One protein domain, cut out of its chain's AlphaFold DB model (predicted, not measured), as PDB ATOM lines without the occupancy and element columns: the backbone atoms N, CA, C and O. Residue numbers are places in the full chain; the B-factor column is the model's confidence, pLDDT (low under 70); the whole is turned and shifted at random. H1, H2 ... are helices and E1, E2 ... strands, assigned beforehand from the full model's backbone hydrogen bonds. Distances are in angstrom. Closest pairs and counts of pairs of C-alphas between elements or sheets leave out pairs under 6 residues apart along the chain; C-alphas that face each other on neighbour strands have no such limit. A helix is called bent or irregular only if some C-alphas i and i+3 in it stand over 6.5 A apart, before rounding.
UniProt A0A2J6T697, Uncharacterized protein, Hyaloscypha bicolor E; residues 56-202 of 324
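Overview. This is residues 56 to 202 of the 324 residues of an uncharacterized protein of Hyaloscypha bicolor E (UniProt A0A2J6T697). A strongly twisted five-stranded sheet curls round H1, with H1 and H2 together on one face, and a second twisted sheet of four strands lies on the side away from these two helices. The sheets come together where E2 and E3 approach E5, and E3 runs on into E4; short H3 grazes the second sheet. The printed part has 147 residues, in the order E1 H1 E2 H2 E3 E4 E5 E6 E7 E8 E9 H3, class mixed, helices and strands. Both sheets are mixed, E1 E7 E6 E2 E3 and E4 E5 E9 E8. The whole is compact, radius of gyration of the C-alphas 15.2 A, spanning 41 by 38 by 27 A.

Along the chain. E1, residues 56 to 60, begins at C-alpha 56 (-13.385, 28.857, 13.512). H1 is 61 to 68, E2 75 to 80, and H2 83 to 94, 18.2 A long and irregular, C-alphas 84 and 87 being 7.1 A apart. E3 is 99 to 104, E4 107 to 110, E5 115 to 124, 29.5 A. E6 is 138 to 144, 19.2 A, E7 150 to 157, 21.6 A, E8 168 to 171, E9 185 to 193, 24.6 A. H3, 196 to 200, ends at C-alpha 200 (-10.133, 11.327, -5.053).

Arrangement. E1 is antiparallel to E7, N 58 and O 154 at 2.8 A. E6 and E7 form a hairpin, N 141 and O 153 at 2.8 A. E6 is parallel to E2, N 140 and O 78 at 2.9 A, and E2 to E3, N 77 and O 100 at 2.9 A. H1 and H2 lie on the same face of the sheet E1 E7 E6 E2 E3 and make two layers with it, helices on one face of a sheet. E1, H1, E2 form a split strand-helix-strand unit, two strands that run the same way in one sheet with a helix between them along the chain and with E7 and E6 between them in the sheet; E2, H2, E3 form a strand-helix-strand unit that is not split, its two strands being parallel neighbours; both crossovers are right-handed. H2, with residues 88 to 92 alone, touches H1, closest C-alphas Leu 62 and Cys 92, 5.3 A, at a shallow tilt of 25 degrees, the same way. In the second sheet, hairpin E4 and E5 has N 109 and O 116 at 2.8 A, parallel E5 and E9 N 121 and O 189 at 2.9 A, hairpin E8 and E9 N 169 and O 188 at 2.8 A. Every O i to N i+4 pair is within hydrogen-bond range in H1 and H3, 6 of 8 in H2.

Size, cuts and confidence. The farthest C-alphas, Asn 70 and Glu 112, are 46.8 A apart. The printed part has no cut. Links E5 to E6 and E8 to E9 are long. Mean pLDDT of the printed part is 81.1; residues 70 to 73, 96, 125 to 134 and 194 to 202 are under 70.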
ATOM      1  N   THR A  56     -14.167  27.613  13.546       89.94
ATOM      2  CA  THR A  56     -13.385  28.857  13.512       89.94
ATOM      3  C   THR A  56     -13.393  29.402  12.092       89.94
ATOM      4  O   THR A  56     -12.960  28.716  11.167       89.94
ATOM      5  N   HIS A  57     -13.880  30.631  11.925       92.06
ATOM      6  CA  HIS A  57     -13.772  31.374  10.671       92.06
ATOM      7  C   HIS A  57     -12.311  31.777  10.426       92.06
ATOM      8  O   HIS A  57     -11.683  32.386  11.293       92.06
ATOM      9  N   LEU A  58     -11.784  31.439   9.250       91.00
ATOM     10  CA  LEU A  58     -10.388  31.653   8.852       91.00
ATOM     11  C   LEU A  58     -10.204  32.824   7.864       91.00
ATOM     12  O   LEU A  58      -9.080  33.116   7.464       91.00
ATOM     13  N   GLY A  59     -11.284  33.503   7.466       91.81
ATOM     14  CA  GLY A  59     -11.282  34.473   6.366       91.81
ATOM     15  C   GLY A  59     -11.857  33.867   5.088       91.81
ATOM     16  O   GLY A  59     -12.668  32.946   5.137       91.81
ATOM     17  N   THR A  60     -11.450  34.373   3.925       92.12
ATOM     18  CA  THR A  60     -11.832  33.781   2.634       92.12
ATOM     19  C   THR A  60     -11.039  32.504   2.353       92.12
ATOM     20  O   THR A  60      -9.915  32.343   2.827       92.12
ATOM     21  N   VAL A  61     -11.592  31.611   1.526       89.62
ATOM     22  CA  VAL A  61     -10.872  30.418   1.046       89.62
ATOM     23  C   VAL A  61      -9.576  30.808   0.330       89.62
ATOM     24  O   VAL A  61      -8.545  30.207   0.615       89.62
ATOM     25  N   LEU A  62      -9.593  31.868  -0.488       88.94
ATOM     26  CA  LEU A  62      -8.396  32.416  -1.138       88.94
ATOM     27  C   LEU A  62      -7.287  32.752  -0.125       88.94
ATOM     28  O   LEU A  62      -6.166  32.283  -0.283       88.94
ATOM     29  N   ASN A  63      -7.600  33.473   0.959       89.38
ATOM     30  CA  ASN A  63      -6.602  33.830   1.977       89.38
ATOM     31  C   ASN A  63      -5.987  32.587   2.644       89.38
ATOM     32  O   ASN A  63      -4.793  32.569   2.937       89.38
ATOM     33  N   VAL A  64      -6.791  31.547   2.895       88.38
ATOM     34  CA  VAL A  64      -6.312  30.288   3.493       88.38
ATOM     35  C   VAL A  64      -5.439  29.503   2.508       88.38
ATOM     36  O   VAL A  64      -4.410  28.959   2.906       88.38
ATOM     37  N   VAL A  65      -5.806  29.487   1.223       86.31
ATOM     38  CA  VAL A  65      -5.011  28.902   0.130       86.31
ATOM     39  C   VAL A  65      -3.681  29.650  -0.051       86.31
ATOM     40  O   VAL A  65      -2.642  29.028  -0.250       86.31
ATOM     41  N   GLU A  66      -3.654  30.977   0.055       86.00
ATOM     42  CA  GLU A  66      -2.404  31.745  -0.005       86.00
ATOM     43  C   GLU A  66      -1.500  31.494   1.212       86.00
ATOM     44  O   GLU A  66      -0.282  31.378   1.063       86.00
ATOM     45  N   GLN A  67      -2.075  31.366   2.413       83.31
ATOM     46  CA  GLN A  67      -1.320  31.085   3.640       83.31
ATOM     47  C   GLN A  67      -0.696  29.681   3.631       83.31
ATOM     48  O   GLN A  67       0.491  29.543   3.945       83.31
ATOM     49  N   SER A  68      -1.448  28.658   3.200       79.69
ATOM     50  CA  SER A  68      -0.981  27.261   3.169       79.69
ATOM     51  C   SER A  68       0.208  27.026   2.225       79.69
ATOM     52  O   SER A  68       0.949  26.056   2.394       79.69
ATOM     53  N   LYS A  69       0.467  27.953   1.290       75.06
ATOM     54  CA  LYS A  69       1.620  27.944   0.370       75.06
ATOM     55  C   LYS A  69       2.965  27.776   1.076       75.06
ATOM     56  O   LYS A  69       3.875  27.166   0.519       75.06
ATOM     57  N   ASN A  70       3.082  28.304   2.295       69.75
ATOM     58  CA  ASN A  70       4.301  28.243   3.104       69.75
ATOM     59  C   ASN A  70       4.351  27.021   4.040       69.75
ATOM     60  O   ASN A  70       5.402  26.738   4.612       69.75
ATOM     61  N   GLU A  71       3.236  26.306   4.214       68.69
ATOM     62  CA  GLU A  71       3.098  25.185   5.158       68.69
ATOM     63  C   GLU A  71       3.391  23.819   4.510       68.69
ATOM     64  O   GLU A  71       3.666  22.844   5.208       68.69
ATOM     65  N   GLY A  72       3.377  23.745   3.175       58.22
ATOM     66  CA  GLY A  72       3.909  22.622   2.391       58.22
ATOM     67  C   GLY A  72       3.056  21.347   2.330       58.22
ATOM     68  O   GLY A  72       3.427  20.433   1.598       58.22
ATOM     69  N   GLY A  73       1.935  21.272   3.054       66.19
ATOM     70  CA  GLY A  73       0.990  20.147   3.002       66.19
ATOM     71  C   GLY A  73      -0.223  20.410   2.103       66.19
ATOM     72  O   GLY A  73      -0.670  21.550   1.973       66.19
ATOM     73  N   LEU A  74      -0.793  19.353   1.512       70.69
ATOM     74  CA  LEU A  74      -2.001  19.446   0.689       70.69
ATOM     75  C   LEU A  74      -3.227  19.929   1.491       70.69
ATOM     76  O   LEU A  74      -3.789  19.208   2.320       70.69
ATOM     77  N   LEU A  75      -3.707  21.137   1.181       77.44
ATOM     78  CA  LEU A  75      -4.946  21.677   1.744       77.44
ATOM     79  C   LEU A  75      -6.166  20.942   1.161       77.44
ATOM     80  O   LEU A  75      -6.273  20.796  -0.053       77.44
ATOM     81  N   THR A  76      -7.114  20.513   2.002       79.56
ATOM     82  CA  THR A  76      -8.412  19.974   1.548       79.56
ATOM     83  C   THR A  76      -9.529  20.965   1.855       79.56
ATOM     84  O   THR A  76      -9.737  21.326   3.012       79.56
ATOM     85  N   VAL A  77     -10.262  21.370   0.817       83.50
ATOM     86  CA  VAL A  77     -11.412  22.278   0.892       83.50
ATOM     87  C   VAL A  77     -12.672  21.516   0.486       83.50
ATOM     88  O   VAL A  77     -12.682  20.824  -0.531       83.50
ATOM     89  N   VAL A  78     -13.739  21.640   1.272       86.19
ATOM     90  CA  VAL A  78     -15.040  21.009   1.012       86.19
ATOM     91  C   VAL A  78     -16.101  22.100   0.874       86.19
ATOM     92  O   VAL A  78     -16.351  22.839   1.825       86.19
ATOM     93  N   ALA A  79     -16.743  22.216  -0.285       86.12
ATOM     94  CA  ALA A  79     -17.657  23.321  -0.597       86.12
ATOM     95  C   ALA A  79     -18.935  22.843  -1.302       86.12
ATOM     96  O   ALA A  79     -18.998  21.713  -1.784       86.12
ATOM     97  N   GLY A  80     -19.949  23.711  -1.361       83.62
ATOM     98  CA  GLY A  80     -21.156  23.470  -2.149       83.62
ATOM     99  C   GLY A  80     -20.852  23.465  -3.651       83.62
ATOM    100  O   GLY A  80     -20.119  24.322  -4.154       83.62
ATOM    101  N   GLU A  81     -21.405  22.494  -4.374       83.81
ATOM    102  CA  GLU A  81     -21.381  22.455  -5.837       83.81
ATOM    103  C   GLU A  81     -22.346  23.511  -6.402       83.81
ATOM    104  O   GLU A  81     -23.565  23.317  -6.434       83.81
ATOM    105  N   HIS A  82     -21.790  24.640  -6.845       81.94
ATOM    106  CA  HIS A  82     -22.527  25.725  -7.488       81.94
ATOM    107  C   HIS A  82     -21.714  26.305  -8.653       81.94
ATOM    108  O   HIS A  82     -20.522  26.572  -8.504       81.94
ATOM    109  N   GLU A  83     -22.366  26.517  -9.801       78.12
ATOM    110  CA  GLU A  83     -21.753  27.068 -11.027       78.12
ATOM    111  C   GLU A  83     -21.137  28.457 -10.793       78.12
ATOM    112  O   GLU A  83     -20.086  28.794 -11.335       78.12
ATOM    113  N   ASP A  84     -21.772  29.247  -9.930       80.50
ATOM    114  CA  ASP A  84     -21.397  30.622  -9.617       80.50
ATOM    115  C   ASP A  84     -20.143  30.736  -8.723       80.50
ATOM    116  O   ASP A  84     -19.565  31.816  -8.597       80.50
ATOM    117  N   ASN A  85     -19.644  29.616  -8.188       84.31
ATOM    118  CA  ASN A  85     -18.360  29.557  -7.486       84.31
ATOM    119  C   ASN A  85     -17.143  29.556  -8.439       84.31
ATOM    120  O   ASN A  85     -16.016  29.710  -7.964       84.31
ATOM    121  N   ALA A  86     -17.334  29.382  -9.755       82.62
ATOM    122  CA  ALA A  86     -16.241  29.210 -10.722       82.62
ATOM    123  C   ALA A  86     -15.209  30.356 -10.702       82.62
ATOM    124  O   ALA A  86     -14.014  30.083 -10.648       82.62
ATOM    125  N   GLU A  87     -15.648  31.621 -10.663       84.75
ATOM    126  CA  GLU A  87     -14.753  32.796 -10.608       84.75
ATOM    127  C   GLU A  87     -13.815  32.736  -9.385       84.75
ATOM    128  O   GLU A  87     -12.607  32.928  -9.511       84.75
ATOM    129  N   VAL A  88     -14.349  32.364  -8.214       84.88
ATOM    130  CA  VAL A  88     -13.573  32.250  -6.966       84.88
ATOM    131  C   VAL A  88     -12.584  31.082  -7.024       84.88
ATOM    132  O   VAL A  88     -11.477  31.178  -6.488       84.88
ATOM    133  N   TRP A  89     -12.945  29.975  -7.679       86.56
ATOM    134  CA  TRP A  89     -12.031  28.845  -7.859       86.56
ATOM    135  C   TRP A  89     -10.899  29.155  -8.835       86.56
ATOM    136  O   TRP A  89      -9.765  28.763  -8.564       86.56
ATOM    137  N   GLU A  90     -11.163  29.910  -9.902       84.81
ATOM    138  CA  GLU A  90     -10.112  30.395 -10.799       84.81
ATOM    139  C   GLU A  90      -9.183  31.404 -10.103       84.81
ATOM    140  O   GLU A  90      -7.965  31.302 -10.249       84.81
ATOM    141  N   GLU A  91      -9.690  32.310  -9.257       84.88
ATOM    142  CA  GLU A  91      -8.831  33.140  -8.389       84.88
ATOM    143  C   GLU A  91      -7.928  32.274  -7.484       84.88
ATOM    144  O   GLU A  91      -6.715  32.492  -7.419       84.88
ATOM    145  N   CYS A  92      -8.482  31.238  -6.842       84.06
ATOM    146  CA  CYS A  92      -7.713  30.326  -5.985       84.06
ATOM    147  C   CYS A  92      -6.660  29.515  -6.763       84.06
ATOM    148  O   CYS A  92      -5.548  29.328  -6.269       84.06
ATOM    149  N   LYS A  93      -6.972  29.054  -7.984       81.56
ATOM    150  CA  LYS A  93      -6.015  28.378  -8.881       81.56
ATOM    151  C   LYS A  93      -4.862  29.310  -9.264       81.56
ATOM    152  O   LYS A  93      -3.697  28.915  -9.188       81.56
ATOM    153  N   ASN A  94      -5.173  30.564  -9.594       81.31
ATOM    154  CA  ASN A  94      -4.191  31.581  -9.980       81.31
ATOM    155  C   ASN A  94      -3.243  32.002  -8.837       81.31
ATOM    156  O   ASN A  94      -2.130  32.452  -9.111       81.31
ATOM    157  N   ALA A  95      -3.605  31.786  -7.565       78.00
ATOM    158  CA  ALA A  95      -2.696  31.981  -6.427       78.00
ATOM    159  C   ALA A  95      -1.473  31.027  -6.446       78.00
ATOM    160  O   ALA A  95      -0.463  31.264  -5.764       78.00
ATOM    161  N   GLY A  96      -1.529  29.952  -7.242       67.62
ATOM    162  CA  GLY A  96      -0.423  29.018  -7.449       67.62
ATOM    163  C   GLY A  96      -0.070  28.199  -6.205       67.62
ATOM    164  O   GLY A  96       1.100  27.867  -6.003       67.62
ATOM    165  N   THR A  97      -1.059  27.913  -5.355       73.12
ATOM    166  CA  THR A  97      -0.929  26.988  -4.222       73.12
ATOM    167  C   THR A  97      -1.651  25.680  -4.524       73.12
ATOM    168  O   THR A  97      -2.693  25.670  -5.173       73.12
ATOM    169  N   LYS A  98      -1.104  24.570  -4.024       75.19
ATOM    170  CA  LYS A  98      -1.676  23.231  -4.179       75.19
ATOM    171  C   LYS A  98      -2.803  22.999  -3.181       75.19
ATOM    172  O   LYS A  98      -2.565  22.969  -1.973       75.19
ATOM    173  N   PHE A  99      -4.015  22.785  -3.678       78.19
ATOM    174  CA  PHE A  99      -5.148  22.363  -2.861       78.19
ATOM    175  C   PHE A  99      -6.001  21.331  -3.596       78.19
ATOM    176  O   PHE A  99      -5.948  21.201  -4.817       78.19
ATOM    177  N   ARG A 100      -6.778  20.582  -2.819       78.50
ATOM    178  CA  ARG A 100      -7.768  19.623  -3.294       78.50
ATOM    179  C   ARG A 100      -9.158  20.130  -2.938       78.50
ATOM    180  O   ARG A 100      -9.447  20.329  -1.754       78.50
ATOM    181  N   LEU A 101     -10.013  20.294  -3.939       82.00
ATOM    182  CA  LEU A 101     -11.400  20.711  -3.775       82.00
ATOM    183  C   LEU A 101     -12.352  19.520  -3.928       82.00
ATOM    184  O   LEU A 101     -12.374  18.862  -4.965       82.00
ATOM    185  N   PHE A 102     -13.198  19.305  -2.922       80.94
ATOM    186  CA  PHE A 102     -14.414  18.506  -3.048       80.94
ATOM    187  C   PHE A 102     -15.625  19.436  -3.160       80.94
ATOM    188  O   PHE A 102     -16.089  19.988  -2.158       80.94
ATOM    189  N   ALA A 103     -16.140  19.591  -4.378       82.06
ATOM    190  CA  ALA A 103     -17.470  20.139  -4.603       82.06
ATOM    191  C   ALA A 103     -18.510  19.059  -4.263       82.06
ATOM    192  O   ALA A 103     -18.434  17.937  -4.761       82.06
ATOM    193  N   LEU A 104     -19.451  19.378  -3.377       82.44
ATOM    194  CA  LEU A 104     -20.495  18.464  -2.925       82.44
ATOM    195  C   LEU A 104     -21.869  19.081  -3.163       82.44
ATOM    196  O   LEU A 104     -22.129  20.221  -2.779       82.44
ATOM    197  N   LYS A 105     -22.775  18.303  -3.757       81.75
ATOM    198  CA  LYS A 105     -24.144  18.742  -4.012       81.75
ATOM    199  C   LYS A 105     -24.927  18.923  -2.714       81.75
ATOM    200  O   LYS A 105     -25.264  17.952  -2.032       81.75
ATOM    201  N   ASP A 106     -25.271  20.168  -2.411       81.56
ATOM    202  CA  ASP A 106     -26.056  20.508  -1.230       81.56
ATOM    203  C   ASP A 106     -27.530  20.123  -1.378       81.56
ATOM    204  O   ASP A 106     -28.197  20.429  -2.368       81.56
ATOM    205  N   SER A 107     -28.071  19.486  -0.339       84.44
ATOM    206  CA  SER A 107     -29.495  19.168  -0.237       84.44
ATOM    207  C   SER A 107     -30.193  20.173   0.678       84.44
ATOM    208  O   SER A 107     -30.155  20.046   1.902       84.44
ATOM    209  N   ILE A 108     -30.838  21.185   0.090       84.25
ATOM    210  CA  ILE A 108     -31.587  22.211   0.832       84.25
ATOM    211  C   ILE A 108     -32.922  21.630   1.315       84.25
ATOM    212  O   ILE A 108     -33.783  21.263   0.512       84.25
ATOM    213  N   ILE A 109     -33.131  21.593   2.632       83.81
ATOM    214  CA  ILE A 109     -34.378  21.145   3.252       83.81
ATOM    215  C   ILE A 109     -35.120  22.344   3.842       83.81
ATOM    216  O   ILE A 109     -34.749  22.892   4.880       83.81
ATOM    217  N   ASN A 110     -36.222  22.721   3.194       83.12
ATOM    218  CA  ASN A 110     -37.151  23.734   3.689       83.12
ATOM    219  C   ASN A 110     -38.138  23.099   4.682       83.12
ATOM    220  O   ASN A 110     -39.131  22.486   4.285       83.12
ATOM    221  N   GLY A 111     -37.849  23.215   5.980       74.50
ATOM    222  CA  GLY A 111     -38.762  22.819   7.051       74.50
ATOM    223  C   GLY A 111     -39.844  23.869   7.323       74.50
ATOM    224  O   GLY A 111     -39.695  25.039   6.986       74.50
ATOM    225  N   GLU A 112     -40.922  23.463   8.001       71.06
ATOM    226  CA  GLU A 112     -42.067  24.334   8.343       71.06
ATOM    227  C   GLU A 112     -41.682  25.554   9.203       71.06
ATOM    228  O   GLU A 112     -42.396  26.553   9.204       71.06
ATOM    229  N   THR A 113     -40.569  25.475   9.940       70.12
ATOM    230  CA  THR A 113     -40.086  26.525  10.855       70.12
ATOM    231  C   THR A 113     -38.645  26.973  10.602       70.12
ATOM    232  O   THR A 113     -38.233  27.995  11.149       70.12
ATOM    233  N   LYS A 114     -37.856  26.216   9.827       79.56
ATOM    234  CA  LYS A 114     -36.439  26.496   9.562       79.56
ATOM    235  C   LYS A 114     -35.957  25.768   8.306       79.56
ATOM    236  O   LYS A 114     -36.253  24.587   8.129       79.56
ATOM    237  N   THR A 115     -35.166  26.457   7.489       83.56
ATOM    238  CA  THR A 115     -34.387  25.859   6.395       83.56
ATOM    239  C   THR A 115     -33.011  25.429   6.903       83.56
ATOM    240  O   THR A 115     -32.378  26.149   7.678       83.56
ATOM    241  N   TYR A 116     -32.550  24.259   6.465       85.81
ATOM    242  CA  TYR A 116     -31.200  23.749   6.709       85.81
ATOM    243  C   TYR A 116     -30.630  23.099   5.445       85.81
ATOM    244  O   TYR A 116     -31.377  22.651   4.576       85.81
ATOM    245  N   VAL A 117     -29.307  23.062   5.339       86.75
ATOM    246  CA  VAL A 117     -28.573  22.429   4.236       86.75
ATOM    247  C   VAL A 117     -28.015  21.104   4.727       86.75
ATOM    248  O   VAL A 117     -27.433  21.059   5.804       86.75
ATOM    249  N   VAL A 118     -28.177  20.023   3.966       86.62
ATOM    250  CA  VAL A 118     -27.582  18.713   4.271       86.62
ATOM    251  C   VAL A 118     -26.420  18.446   3.316       86.62
ATOM    252  O   VAL A 118     -26.607  18.525   2.102       86.62
ATOM    253  N   ARG A 119     -25.250  18.093   3.868       86.31
ATOM    254  CA  ARG A 119     -24.018  17.775   3.121       86.31
ATOM    255  C   ARG A 119     -23.409  16.473   3.660       86.31
ATOM    256  O   ARG A 119     -23.184  16.342   4.863       86.31
ATOM    257  N   GLU A 120     -23.156  15.496   2.794       85.06
ATOM    258  CA  GLU A 120     -22.503  14.234   3.176       85.06
ATOM    259  C   GLU A 120     -21.004  14.317   2.867       85.06
ATOM    260  O   GLU A 120     -20.621  14.497   1.718       85.06
ATOM    261  N   ILE A 121     -20.155  14.229   3.894       83.38
ATOM    262  CA  ILE A 121     -18.704  14.417   3.772       83.38
ATOM    263  C   ILE A 121     -18.017  13.058   3.887       83.38
ATOM    264  O   ILE A 121     -18.147  12.352   4.889       83.38
ATOM    265  N   LEU A 122     -17.271  12.691   2.849       79.56
ATOM    266  CA  LEU A 122     -16.589  11.404   2.760       79.56
ATOM    267  C   LEU A 122     -15.197  11.516   3.394       79.56
ATOM    268  O   LEU A 122     -14.380  12.330   2.969       79.56
ATOM    269  N   LEU A 123     -14.932  10.702   4.415       74.81
ATOM    270  CA  LEU A 123     -13.663  10.650   5.137       74.81
ATOM    271  C   LEU A 123     -12.923   9.349   4.835       74.81
ATOM    272  O   LEU A 123     -13.506   8.260   4.826       74.81
ATOM    273  N   SER A 124     -11.613   9.467   4.633       71.00
ATOM    274  CA  SER A 124     -10.747   8.337   4.320       71.00
ATOM    275  C   SER A 124     -10.028   7.809   5.547       71.00
ATOM    276  O   SER A 124      -9.497   8.571   6.359       71.00
ATOM    277  N   LYS A 125      -9.921   6.481   5.640       67.69
ATOM    278  CA  LYS A 125      -8.965   5.868   6.565       67.69
ATOM    279  C   LYS A 125      -7.528   6.089   6.097       67.69
ATOM    280  O   LYS A 125      -6.644   6.340   6.904       67.69
ATOM    281  N   GLU A 126      -7.306   6.032   4.789       63.22
ATOM    282  CA  GLU A 126      -5.975   6.111   4.185       63.22
ATOM    283  C   GLU A 126      -5.406   7.533   4.193       63.22
ATOM    284  O   GLU A 126      -4.203   7.707   4.363       63.22
ATOM    285  N   GLY A 127      -6.269   8.552   4.098       60.81
ATOM    286  CA  GLY A 127      -5.902   9.952   4.363       60.81
ATOM    287  C   GLY A 127      -5.622  10.251   5.846       60.81
ATOM    288  O   GLY A 127      -5.138  11.330   6.189       60.81
ATOM    289  N   GLY A 128      -5.917   9.301   6.742       63.62
ATOM    290  CA  GLY A 128      -5.810   9.456   8.192       63.62
ATOM    291  C   GLY A 128      -6.957  10.245   8.833       63.62
ATOM    292  O   GLY A 128      -6.960  10.408  10.050       63.62
ATOM    293  N   ASP A 129      -7.942  10.709   8.062       69.06
ATOM    294  CA  ASP A 129      -9.026  11.581   8.541       69.06
ATOM    295  C   ASP A 129      -9.945  10.889   9.560       69.06
ATOM    296  O   ASP A 129     -10.444  11.533  10.479       69.06
ATOM    297  N   LEU A 130     -10.129   9.569   9.429       67.62
ATOM    298  CA  LEU A 130     -10.910   8.743  10.364       67.62
ATOM    299  C   LEU A 130     -10.169   8.406  11.670       67.62
ATOM    300  O   LEU A 130     -10.800   8.131  12.690       67.62
ATOM    301  N   ASP A 131      -8.836   8.371  11.633       68.75
ATOM    302  CA  ASP A 131      -8.006   7.945  12.766       68.75
ATOM    303  C   ASP A 131      -7.413   9.126  13.558       68.75
ATOM    304  O   ASP A 131      -6.949   8.939  14.686       68.75
ATOM    305  N   ARG A 132      -7.467  10.345  13.004       68.50
ATOM    306  CA  ARG A 132      -7.058  11.593  13.660       68.50
ATOM    307  C   ARG A 132      -8.126  12.104  14.626       68.50
ATOM    308  O   ARG A 132      -9.311  12.171  14.308       68.50
ATOM    309  N   GLU A 133      -7.679  12.551  15.792       66.50
ATOM    310  CA  GLU A 133      -8.473  13.428  16.651       66.50
ATOM    311  C   GLU A 133      -8.489  14.836  16.040       66.50
ATOM    312  O   GLU A 133      -7.443  15.356  15.650       66.50
ATOM    313  N   ASN A 134      -9.677  15.437  15.937       68.56
ATOM    314  CA  ASN A 134      -9.922  16.748  15.332       68.56
ATOM    315  C   ASN A 134      -9.296  16.930  13.921       68.56
ATOM    316  O   ASN A 134      -8.380  17.746  13.749       68.56
ATOM    317  N   PRO A 135      -9.760  16.175  12.899       72.25
ATOM    318  CA  PRO A 135      -9.224  16.264  11.541       72.25
ATOM    319  C   PRO A 135      -9.355  17.680  10.962       72.25
ATOM    320  O   PRO A 135     -10.302  18.411  11.253       72.25
ATOM    321  N   ASN A 136      -8.397  18.075  10.120       75.25
ATOM    322  CA  ASN A 136      -8.329  19.424   9.553       75.25
ATOM    323  C   ASN A 136      -9.298  19.592   8.368       75.25
ATOM    324  O   ASN A 136      -8.877  19.680   7.217       75.25
ATOM    325  N   ILE A 137     -10.600  19.593   8.658       80.62
ATOM    326  CA  ILE A 137     -11.667  19.748   7.664       80.62
ATOM    327  C   ILE A 137     -12.031  21.229   7.548       80.62
ATOM    328  O   ILE A 137     -12.464  21.849   8.524       80.62
ATOM    329  N   ILE A 138     -11.880  21.776   6.341       88.00
ATOM    330  CA  ILE A 138     -12.250  23.153   6.010       88.00
ATOM    331  C   ILE A 138     -13.493  23.137   5.125       88.00
ATOM    332  O   ILE A 138     -13.497  22.546   4.045       88.00
ATOM    333  N   ILE A 139     -14.536  23.819   5.590       89.25
ATOM    334  CA  ILE A 139     -15.750  24.098   4.830       89.25
ATOM    335  C   ILE A 139     -15.604  25.450   4.135       89.25
ATOM    336  O   ILE A 139     -15.334  26.454   4.792       89.25
ATOM    337  N   GLY A 140     -15.819  25.472   2.821       91.56
ATOM    338  CA  GLY A 140     -16.177  26.687   2.097       91.56
ATOM    339  C   GLY A 140     -17.672  26.950   2.264       91.56
ATOM    340  O   GLY A 140     -18.485  26.094   1.900       91.56
ATOM    341  N   GLN A 141     -18.012  28.110   2.825       93.75
ATOM    342  CA  GLN A 141     -19.368  28.643   2.920       93.75
ATOM    343  C   GLN A 141     -19.549  29.756   1.886       93.75
ATOM    344  O   GLN A 141     -18.859  30.778   1.947       93.75
ATOM    345  N   ARG A 142     -20.501  29.597   0.964       92.12
ATOM    346  CA  ARG A 142     -20.842  30.646  -0.010       92.12
ATOM    347  C   ARG A 142     -21.639  31.776   0.646       92.12
ATOM    348  O   ARG A 142     -22.607  31.512   1.356       92.12
ATOM    349  N   LYS A 143     -21.255  33.027   0.386       92.75
ATOM    350  CA  LYS A 143     -21.953  34.252   0.818       92.75
ATOM    351  C   LYS A 143     -22.022  35.284  -0.297       92.75
ATOM    352  O   LYS A 143     -21.135  35.347  -1.149       92.75
ATOM    353  N   PHE A 144     -23.039  36.135  -0.251       89.31
ATOM    354  CA  PHE A 144     -23.206  37.260  -1.162       89.31
ATOM    355  C   PHE A 144     -22.726  38.544  -0.490       89.31
ATOM    356  O   PHE A 144     -23.256  39.000   0.521       89.31
ATOM    357  N   SER A 145     -21.700  39.164  -1.066       85.94
ATOM    358  CA  SER A 145     -21.266  40.489  -0.632       85.94
ATOM    359  C   SER A 145     -22.262  41.576  -1.090       85.94
ATOM    360  O   SER A 145     -23.034  41.345  -2.021       85.94
ATOM    361  N   PRO A 146     -22.276  42.781  -0.480       82.50
ATOM    362  CA  PRO A 146     -23.331  43.781  -0.715       82.50
ATOM    363  C   PRO A 146     -23.479  44.296  -2.157       82.50
ATOM    364  O   PRO A 146     -24.464  44.958  -2.467       82.50
ATOM    365  N   ASN A 147     -22.509  44.021  -3.035       83.19
ATOM    366  CA  ASN A 147     -22.559  44.342  -4.465       83.19
ATOM    367  C   ASN A 147     -23.023  43.155  -5.340       83.19
ATOM    368  O   ASN A 147     -22.892  43.218  -6.559       83.19
ATOM    369  N   GLY A 148     -23.515  42.072  -4.730       81.69
ATOM    370  CA  GLY A 148     -23.967  40.853  -5.404       81.69
ATOM    371  C   GLY A 148     -22.863  39.850  -5.748       81.69
ATOM    372  O   GLY A 148     -23.189  38.739  -6.155       81.69
ATOM    373  N   ARG A 149     -21.573  40.181  -5.569       86.00
ATOM    374  CA  ARG A 149     -20.482  39.227  -5.826       86.00
ATOM    375  C   ARG A 149     -20.419  38.148  -4.757       86.00
ATOM    376  O   ARG A 149     -20.568  38.439  -3.565       86.00
ATOM    377  N   ILE A 150     -20.107  36.937  -5.188       88.62
ATOM    378  CA  ILE A 150     -19.927  35.780  -4.320       88.62
ATOM    379  C   ILE A 150     -18.589  35.866  -3.592       88.62
ATOM    380  O   ILE A 150     -17.605  36.407  -4.095       88.62
ATOM    381  N   ARG A 151     -18.571  35.347  -2.367       90.31
ATOM    382  CA  ARG A 151     -17.368  35.091  -1.582       90.31
ATOM    383  C   ARG A 151     -17.490  33.718  -0.946       90.31
ATOM    384  O   ARG A 151     -18.559  33.360  -0.458       90.31
ATOM    385  N   LEU A 152     -16.386  32.983  -0.919       92.19
ATOM    386  CA  LEU A 152     -16.277  31.742  -0.165       92.19
ATOM    387  C   LEU A 152     -15.529  32.034   1.135       92.19
ATOM    388  O   LEU A 152     -14.334  32.338   1.108       92.19
ATOM    389  N   GLU A 153     -16.230  31.971   2.264       94.00
ATOM    390  CA  GLU A 153     -15.625  32.045   3.595       94.00
ATOM    391  C   GLU A 153     -15.185  30.649   4.046       94.00
ATOM    392  O   GLU A 153     -15.913  29.669   3.899       94.00
ATOM    393  N   ALA A 154     -13.968  30.551   4.571       93.19
ATOM    394  CA  ALA A 154     -13.363  29.317   5.039       93.19
ATOM    395  C   ALA A 154     -13.616  29.135   6.535       93.19
ATOM    396  O   ALA A 154     -13.294  30.002   7.350       93.19
ATOM    397  N   HIS A 155     -14.137  27.972   6.909       92.69
ATOM    398  CA  HIS A 155     -14.394  27.607   8.295       92.69
ATOM    399  C   HIS A 155     -13.757  26.262   8.619       92.69
ATOM    400  O   HIS A 155     -14.083  25.249   8.002       92.69
ATOM    401  N   ARG A 156     -12.882  26.230   9.626       89.00
ATOM    402  CA  ARG A 156     -12.377  24.970  10.179       89.00
ATOM    403  C   ARG A 156     -13.405  24.393  11.139       89.00
ATOM    404  O   ARG A 156     -13.771  25.064  12.106       89.00
ATOM    405  N   LEU A 157     -13.838  23.160  10.889       87.19
ATOM    406  CA  LEU A 157     -14.697  22.415  11.809       87.19
ATOM    407  C   LEU A 157     -13.876  21.908  12.999       87.19
ATOM    408  O   LEU A 157     -12.743  21.463  12.817       87.19
ATOM    409  N   PHE A 158     -14.452  21.960  14.201       83.06
ATOM    410  CA  PHE A 158     -13.857  21.375  15.401       83.06
ATOM    411  C   PHE A 158     -14.658  20.171  15.888       83.06
ATOM    412  O   PHE A 158     -15.887  20.191  15.934       83.06
ATOM    413  N   PHE A 159     -13.934  19.128  16.289       76.44
ATOM    414  CA  PHE A 159     -14.484  17.892  16.835       76.44
ATOM    415  C   PHE A 159     -13.838  17.595  18.188       76.44
ATOM    416  O   PHE A 159     -12.611  17.626  18.323       76.44
ATOM    417  N   ARG A 160     -14.647  17.253  19.198       72.31
ATOM    418  CA  ARG A 160     -14.133  16.712  20.465       72.31
ATOM    419  C   ARG A 160     -13.748  15.242  20.280       72.31
ATOM    420  O   ARG A 160     -14.538  14.346  20.550       72.31
ATOM    421  N   GLY A 161     -12.525  15.019  19.802       74.38
ATOM    422  CA  GLY A 161     -11.989  13.693  19.487       74.38
ATOM    423  C   GLY A 161     -12.143  13.343  18.007       74.38
ATOM    424  O   GLY A 161     -11.948  14.194  17.140       74.38
ATOM    425  N   ARG A 162     -12.440  12.076  17.706       77.19
ATOM    426  CA  ARG A 162     -12.628  11.585  16.330       77.19
ATOM    427  C   ARG A 162     -14.070  11.837  15.853       77.19
ATOM    428  O   ARG A 162     -14.973  11.795  16.687       77.19
ATOM    429  N   PRO A 163     -14.322  12.062  14.550       78.12
ATOM    430  CA  PRO A 163     -15.686  12.129  14.028       78.12
ATOM    431  C   PRO A 163     -16.403  10.773  14.140       78.12
ATOM    432  O   PRO A 163     -15.914   9.763  13.632       78.12
ATOM    433  N   ASP A 164     -17.587  10.763  14.751       80.81
ATOM    434  CA  ASP A 164     -18.519   9.637  14.697       80.81
ATOM    435  C   ASP A 164     -19.055   9.501  13.269       80.81
ATOM    436  O   ASP A 164     -19.705  10.401  12.728       80.81
ATOM    437  N   ILE A 165     -18.817   8.346  12.660       82.38
ATOM    438  CA  ILE A 165     -19.317   8.028  11.323       82.38
ATOM    439  C   ILE A 165     -20.806   7.681  11.374       82.38
ATOM    440  O   ILE A 165     -21.307   7.157  12.366       82.38
ATOM    441  N   ASP A 166     -21.520   8.035  10.305       79.50
ATOM    442  CA  ASP A 166     -22.975   7.913  10.140       79.50
ATOM    443  C   ASP A 166     -23.823   8.754  11.121       79.50
ATOM    444  O   ASP A 166     -25.056   8.752  11.035       79.50
ATOM    445  N   ARG A 167     -23.190   9.527  12.015       82.56
ATOM    446  CA  ARG A 167     -23.856  10.463  12.929       82.56
ATOM    447  C   ARG A 167     -24.076  11.828  12.252       82.56
ATOM    448  O   ARG A 167     -23.164  12.329  11.593       82.56
ATOM    449  N   PRO A 168     -25.251  12.466  12.423       82.06
ATOM    450  CA  PRO A 168     -25.477  13.828  11.958       82.06
ATOM    451  C   PRO A 168     -24.876  14.866  12.921       82.06
ATOM    452  O   PRO A 168     -25.067  14.800  14.136       82.06
ATOM    453  N   TYR A 169     -24.217  15.862  12.342       85.06
ATOM    454  CA  TYR A 169     -23.615  17.033  12.977       85.06
ATOM    455  C   TYR A 169     -24.365  18.283  12.516       85.06
ATOM    456  O   TYR A 169     -24.696  18.387  11.339       85.06
ATOM    457  N   ILE A 170     -24.626  19.236  13.411       86.69
ATOM    458  CA  ILE A 170     -25.316  20.494  13.091       86.69
ATOM    459  C   ILE A 170     -24.392  21.667  13.420       86.69
ATOM    460  O   ILE A 170     -24.152  21.953  14.589       86.69
ATOM    461  N   PHE A 171     -23.912  22.366  12.394       88.12
ATOM    462  CA  PHE A 171     -23.132  23.594  12.532       88.12
ATOM    463  C   PHE A 171     -24.045  24.810  12.281       88.12
ATOM    464  O   PHE A 171     -24.504  25.010  11.148       88.12
ATOM    465  N   PRO A 172     -24.364  25.616  13.315       88.06
ATOM    466  CA  PRO A 172     -25.318  26.716  13.186       88.06
ATOM    467  C   PRO A 172     -24.860  27.774  12.180       88.06
ATOM    468  O   PRO A 172     -23.716  28.220  12.230       88.06
ATOM    469  N   LYS A 173     -25.773  28.217  11.306       90.12
ATOM    470  CA  LYS A 173     -25.523  29.258  10.284       90.12
ATOM    471  C   LYS A 173     -24.318  29.013   9.354       90.12
ATOM    472  O   LYS A 173     -23.799  29.975   8.789       90.12
ATOM    473  N   LEU A 174     -23.868  27.765   9.202       91.19
ATOM    474  CA  LEU A 174     -22.703  27.407   8.382       91.19
ATOM    475  C   LEU A 174     -23.066  26.906   6.969       91.19
ATOM    476  O   LEU A 174     -22.182  26.633   6.165       91.19
ATOM    477  N   GLY A 175     -24.357  26.779   6.650       90.12
ATOM    478  CA  GLY A 175     -24.805  26.464   5.295       90.12
ATOM    479  C   GLY A 175     -24.649  27.667   4.369       90.12
ATOM    480  O   GLY A 175     -24.683  28.815   4.827       90.12
ATOM    481  N   ASP A 176     -24.487  27.406   3.076       91.06
ATOM    482  CA  ASP A 176     -24.351  28.436   2.046       91.06
ATOM    483  C   ASP A 176     -25.531  29.420   2.085       91.06
ATOM    484  O   ASP A 176     -26.679  29.044   2.334       91.06
ATOM    485  N   GLU A 177     -25.245  30.705   1.884       90.75
ATOM    486  CA  GLU A 177     -26.246  31.760   1.958       90.75
ATOM    487  C   GLU A 177     -27.319  31.578   0.879       90.75
ATOM    488  O   GLU A 177     -27.031  31.358  -0.301       90.75
ATOM    489  N   ILE A 178     -28.577  31.687   1.301       88.25
ATOM    490  CA  ILE A 178     -29.750  31.618   0.434       88.25
ATOM    491  C   ILE A 178     -30.436  32.993   0.478       88.25
ATOM    492  O   ILE A 178     -30.845  33.432   1.561       88.25
ATOM    493  N   PRO A 179     -30.605  33.687  -0.667       84.19
ATOM    494  CA  PRO A 179     -31.277  34.983  -0.716       84.19
ATOM    495  C   PRO A 179     -32.657  34.954  -0.040       84.19
ATOM    496  O   PRO A 179     -33.486  34.091  -0.315       84.19
ATOM    497  N   GLY A 180     -32.896  35.893   0.880       83.44
ATOM    498  CA  GLY A 180     -34.137  35.982   1.663       83.44
ATOM    499  C   GLY A 180     -34.235  35.040   2.875       83.44
ATOM    500  O   GLY A 180     -35.127  35.226   3.699       83.44
ATOM    501  N   VAL A 181     -33.316  34.080   3.030       85.25
ATOM    502  CA  VAL A 181     -33.218  33.174   4.195       85.25
ATOM    503  C   VAL A 181     -31.975  33.485   5.045       85.25
ATOM    504  O   VAL A 181     -31.999  33.307   6.263       85.25
ATOM    505  N   GLY A 182     -30.903  33.988   4.421       87.81
ATOM    506  CA  GLY A 182     -29.587  34.162   5.041       87.81
ATOM    507  C   GLY A 182     -28.804  32.847   5.055       87.81
ATOM    508  O   GLY A 182     -29.041  31.979   4.217       87.81
ATOM    509  N   CYS A 183     -27.874  32.687   6.000       91.25
ATOM    510  CA  CYS A 183     -27.090  31.457   6.153       91.25
ATOM    511  C   CYS A 183     -27.842  30.442   7.047       91.25
ATOM    512  O   CYS A 183     -27.983  30.691   8.253       91.25
ATOM    513  N   PRO A 184     -28.346  29.319   6.500       90.94
ATOM    514  CA  PRO A 184     -29.030  28.276   7.262       90.94
ATOM    515  C   PRO A 184     -28.040  27.410   8.063       90.94
ATOM    516  O   PRO A 184     -26.824  27.540   7.933       90.94
ATOM    517  N   ASP A 185     -28.543  26.498   8.898       90.50
ATOM    518  CA  ASP A 185     -27.671  25.519   9.570       90.50
ATOM    519  C   ASP A 185     -27.157  24.480   8.566       90.50
ATOM    520  O   ASP A 185     -27.906  24.028   7.695       90.50
ATOM    521  N   LEU A 186     -25.900  24.066   8.730       89.31
ATOM    522  CA  LEU A 186     -25.295  22.978   7.969       89.31
ATOM    523  C   LEU A 186     -25.412  21.672   8.756       89.31
ATOM    524  O   LEU A 186     -24.852  21.528   9.841       89.31
ATOM    525  N   HIS A 187     -26.144  20.717   8.198       89.50
ATOM    526  CA  HIS A 187     -26.328  19.370   8.714       89.50
ATOM    527  C   HIS A 187     -25.356  18.429   7.986       89.50
ATOM    528  O   HIS A 187     -25.664  17.900   6.916       89.50
ATOM    529  N   CYS A 188     -24.168  18.232   8.552       86.12
ATOM    530  CA  CYS A 188     -23.168  17.314   8.011       86.12
ATOM    531  C   CYS A 188     -23.433  15.873   8.457       86.12
ATOM    532  O   CYS A 188     -23.826  15.630   9.593       86.12
ATOM    533  N   THR A 189     -23.162  14.893   7.598       85.31
ATOM    534  CA  THR A 189     -22.967  13.492   8.017       85.31
ATOM    535  C   THR A 189     -21.638  13.014   7.461       85.31
ATOM    536  O   THR A 189     -21.386  13.184   6.270       85.31
ATOM    537  N   PHE A 190     -20.786  12.436   8.306       81.75
ATOM    538  CA  PHE A 190     -19.499  11.895   7.873       81.75
ATOM    539  C   PHE A 190     -19.643  10.415   7.524       81.75
ATOM    540  O   PHE A 190     -20.212   9.648   8.304       81.75
ATOM    541  N   ARG A 191     -19.124  10.001   6.367       82.38
ATOM    542  CA  ARG A 191     -19.094   8.594   5.933       82.38
ATOM    543  C   ARG A 191     -17.665   8.105   5.812       82.38
ATOM    544  O   ARG A 191     -16.835   8.781   5.215       82.38
ATOM    545  N   ALA A 192     -17.401   6.898   6.296       76.56
ATOM    546  CA  ALA A 192     -16.158   6.204   5.989       76.56
ATOM    547  C   ALA A 192     -16.237   5.628   4.569       76.56
ATOM    548  O   ALA A 192     -17.051   4.736   4.312       76.56
ATOM    549  N   ILE A 193     -15.386   6.099   3.657       76.75
ATOM    550  CA  ILE A 193     -15.292   5.513   2.317       76.75
ATOM    551  C   ILE A 193     -14.253   4.387   2.264       76.75
ATOM    552  O   ILE A 193     -13.171   4.486   2.839       76.75
ATOM    553  N   ARG A 194     -14.609   3.289   1.581       64.75
ATOM    554  CA  ARG A 194     -13.734   2.120   1.372       64.75
ATOM    555  C   ARG A 194     -12.889   2.223   0.104       64.75
ATOM    556  O   ARG A 194     -11.750   1.783   0.118       64.75
ATOM    557  N   ASP A 195     -13.449   2.793  -0.958       69.12
ATOM    558  CA  ASP A 195     -12.754   3.085  -2.212       69.12
ATOM    559  C   ASP A 195     -12.422   4.582  -2.266       69.12
ATOM    560  O   ASP A 195     -13.162   5.402  -2.812       69.12
ATOM    561  N   TRP A 196     -11.333   4.947  -1.591       68.69
ATOM    562  CA  TRP A 196     -10.849   6.325  -1.573       68.69
ATOM    563  C   TRP A 196     -10.300   6.749  -2.936       68.69
ATOM    564  O   TRP A 196     -10.515   7.886  -3.347       68.69
ATOM    565  N   GLU A 197      -9.645   5.834  -3.655       65.44
ATOM    566  CA  GLU A 197      -9.032   6.105  -4.957       65.44
ATOM    567  C   GLU A 197     -10.055   6.619  -5.976       65.44
ATOM    568  O   GLU A 197      -9.769   7.571  -6.702       65.44
ATOM    569  N   THR A 198     -11.263   6.047  -6.007       66.50
ATOM    570  CA  THR A 198     -12.338   6.514  -6.894       66.50
ATOM    571  C   THR A 198     -12.848   7.907  -6.527       66.50
ATOM    572  O   THR A 198     -13.020   8.730  -7.419       66.50
ATOM    573  N   VAL A 199     -13.039   8.227  -5.241       64.69
ATOM    574  CA  VAL A 199     -13.520   9.568  -4.843       64.69
ATOM    575  C   VAL A 199     -12.464  10.648  -5.016       64.69
ATOM    576  O   VAL A 199     -12.806  11.782  -5.346       64.69
ATOM    577  N   VAL A 200     -11.182  10.328  -4.844       65.69
ATOM    578  CA  VAL A 200     -10.133  11.327  -5.053       65.69
ATOM    579  C   VAL A 200      -9.964  11.678  -6.536       65.69
ATOM    580  O   VAL A 200      -9.687  12.835  -6.830       65.69
ATOM    581  N   LYS A 201     -10.247  10.760  -7.473       63.91
ATOM    582  CA  LYS A 201     -10.335  11.078  -8.918       63.91
ATOM    583  C   LYS A 201     -11.445  12.081  -9.270       63.91
ATOM    584  O   LYS A 201     -11.444  12.604 -10.377       63.91
ATOM    585  N   CYS A 202     -12.393  12.334  -8.365       63.38
ATOM    586  CA  CYS A 202     -13.457  13.326  -8.540       63.38
ATOM    587  C   CYS A 202     -13.143  14.685  -7.886       63.38
ATOM    588  O   CYS A 202     -13.999  15.567  -7.903       63.38
TER     589      CYS A 202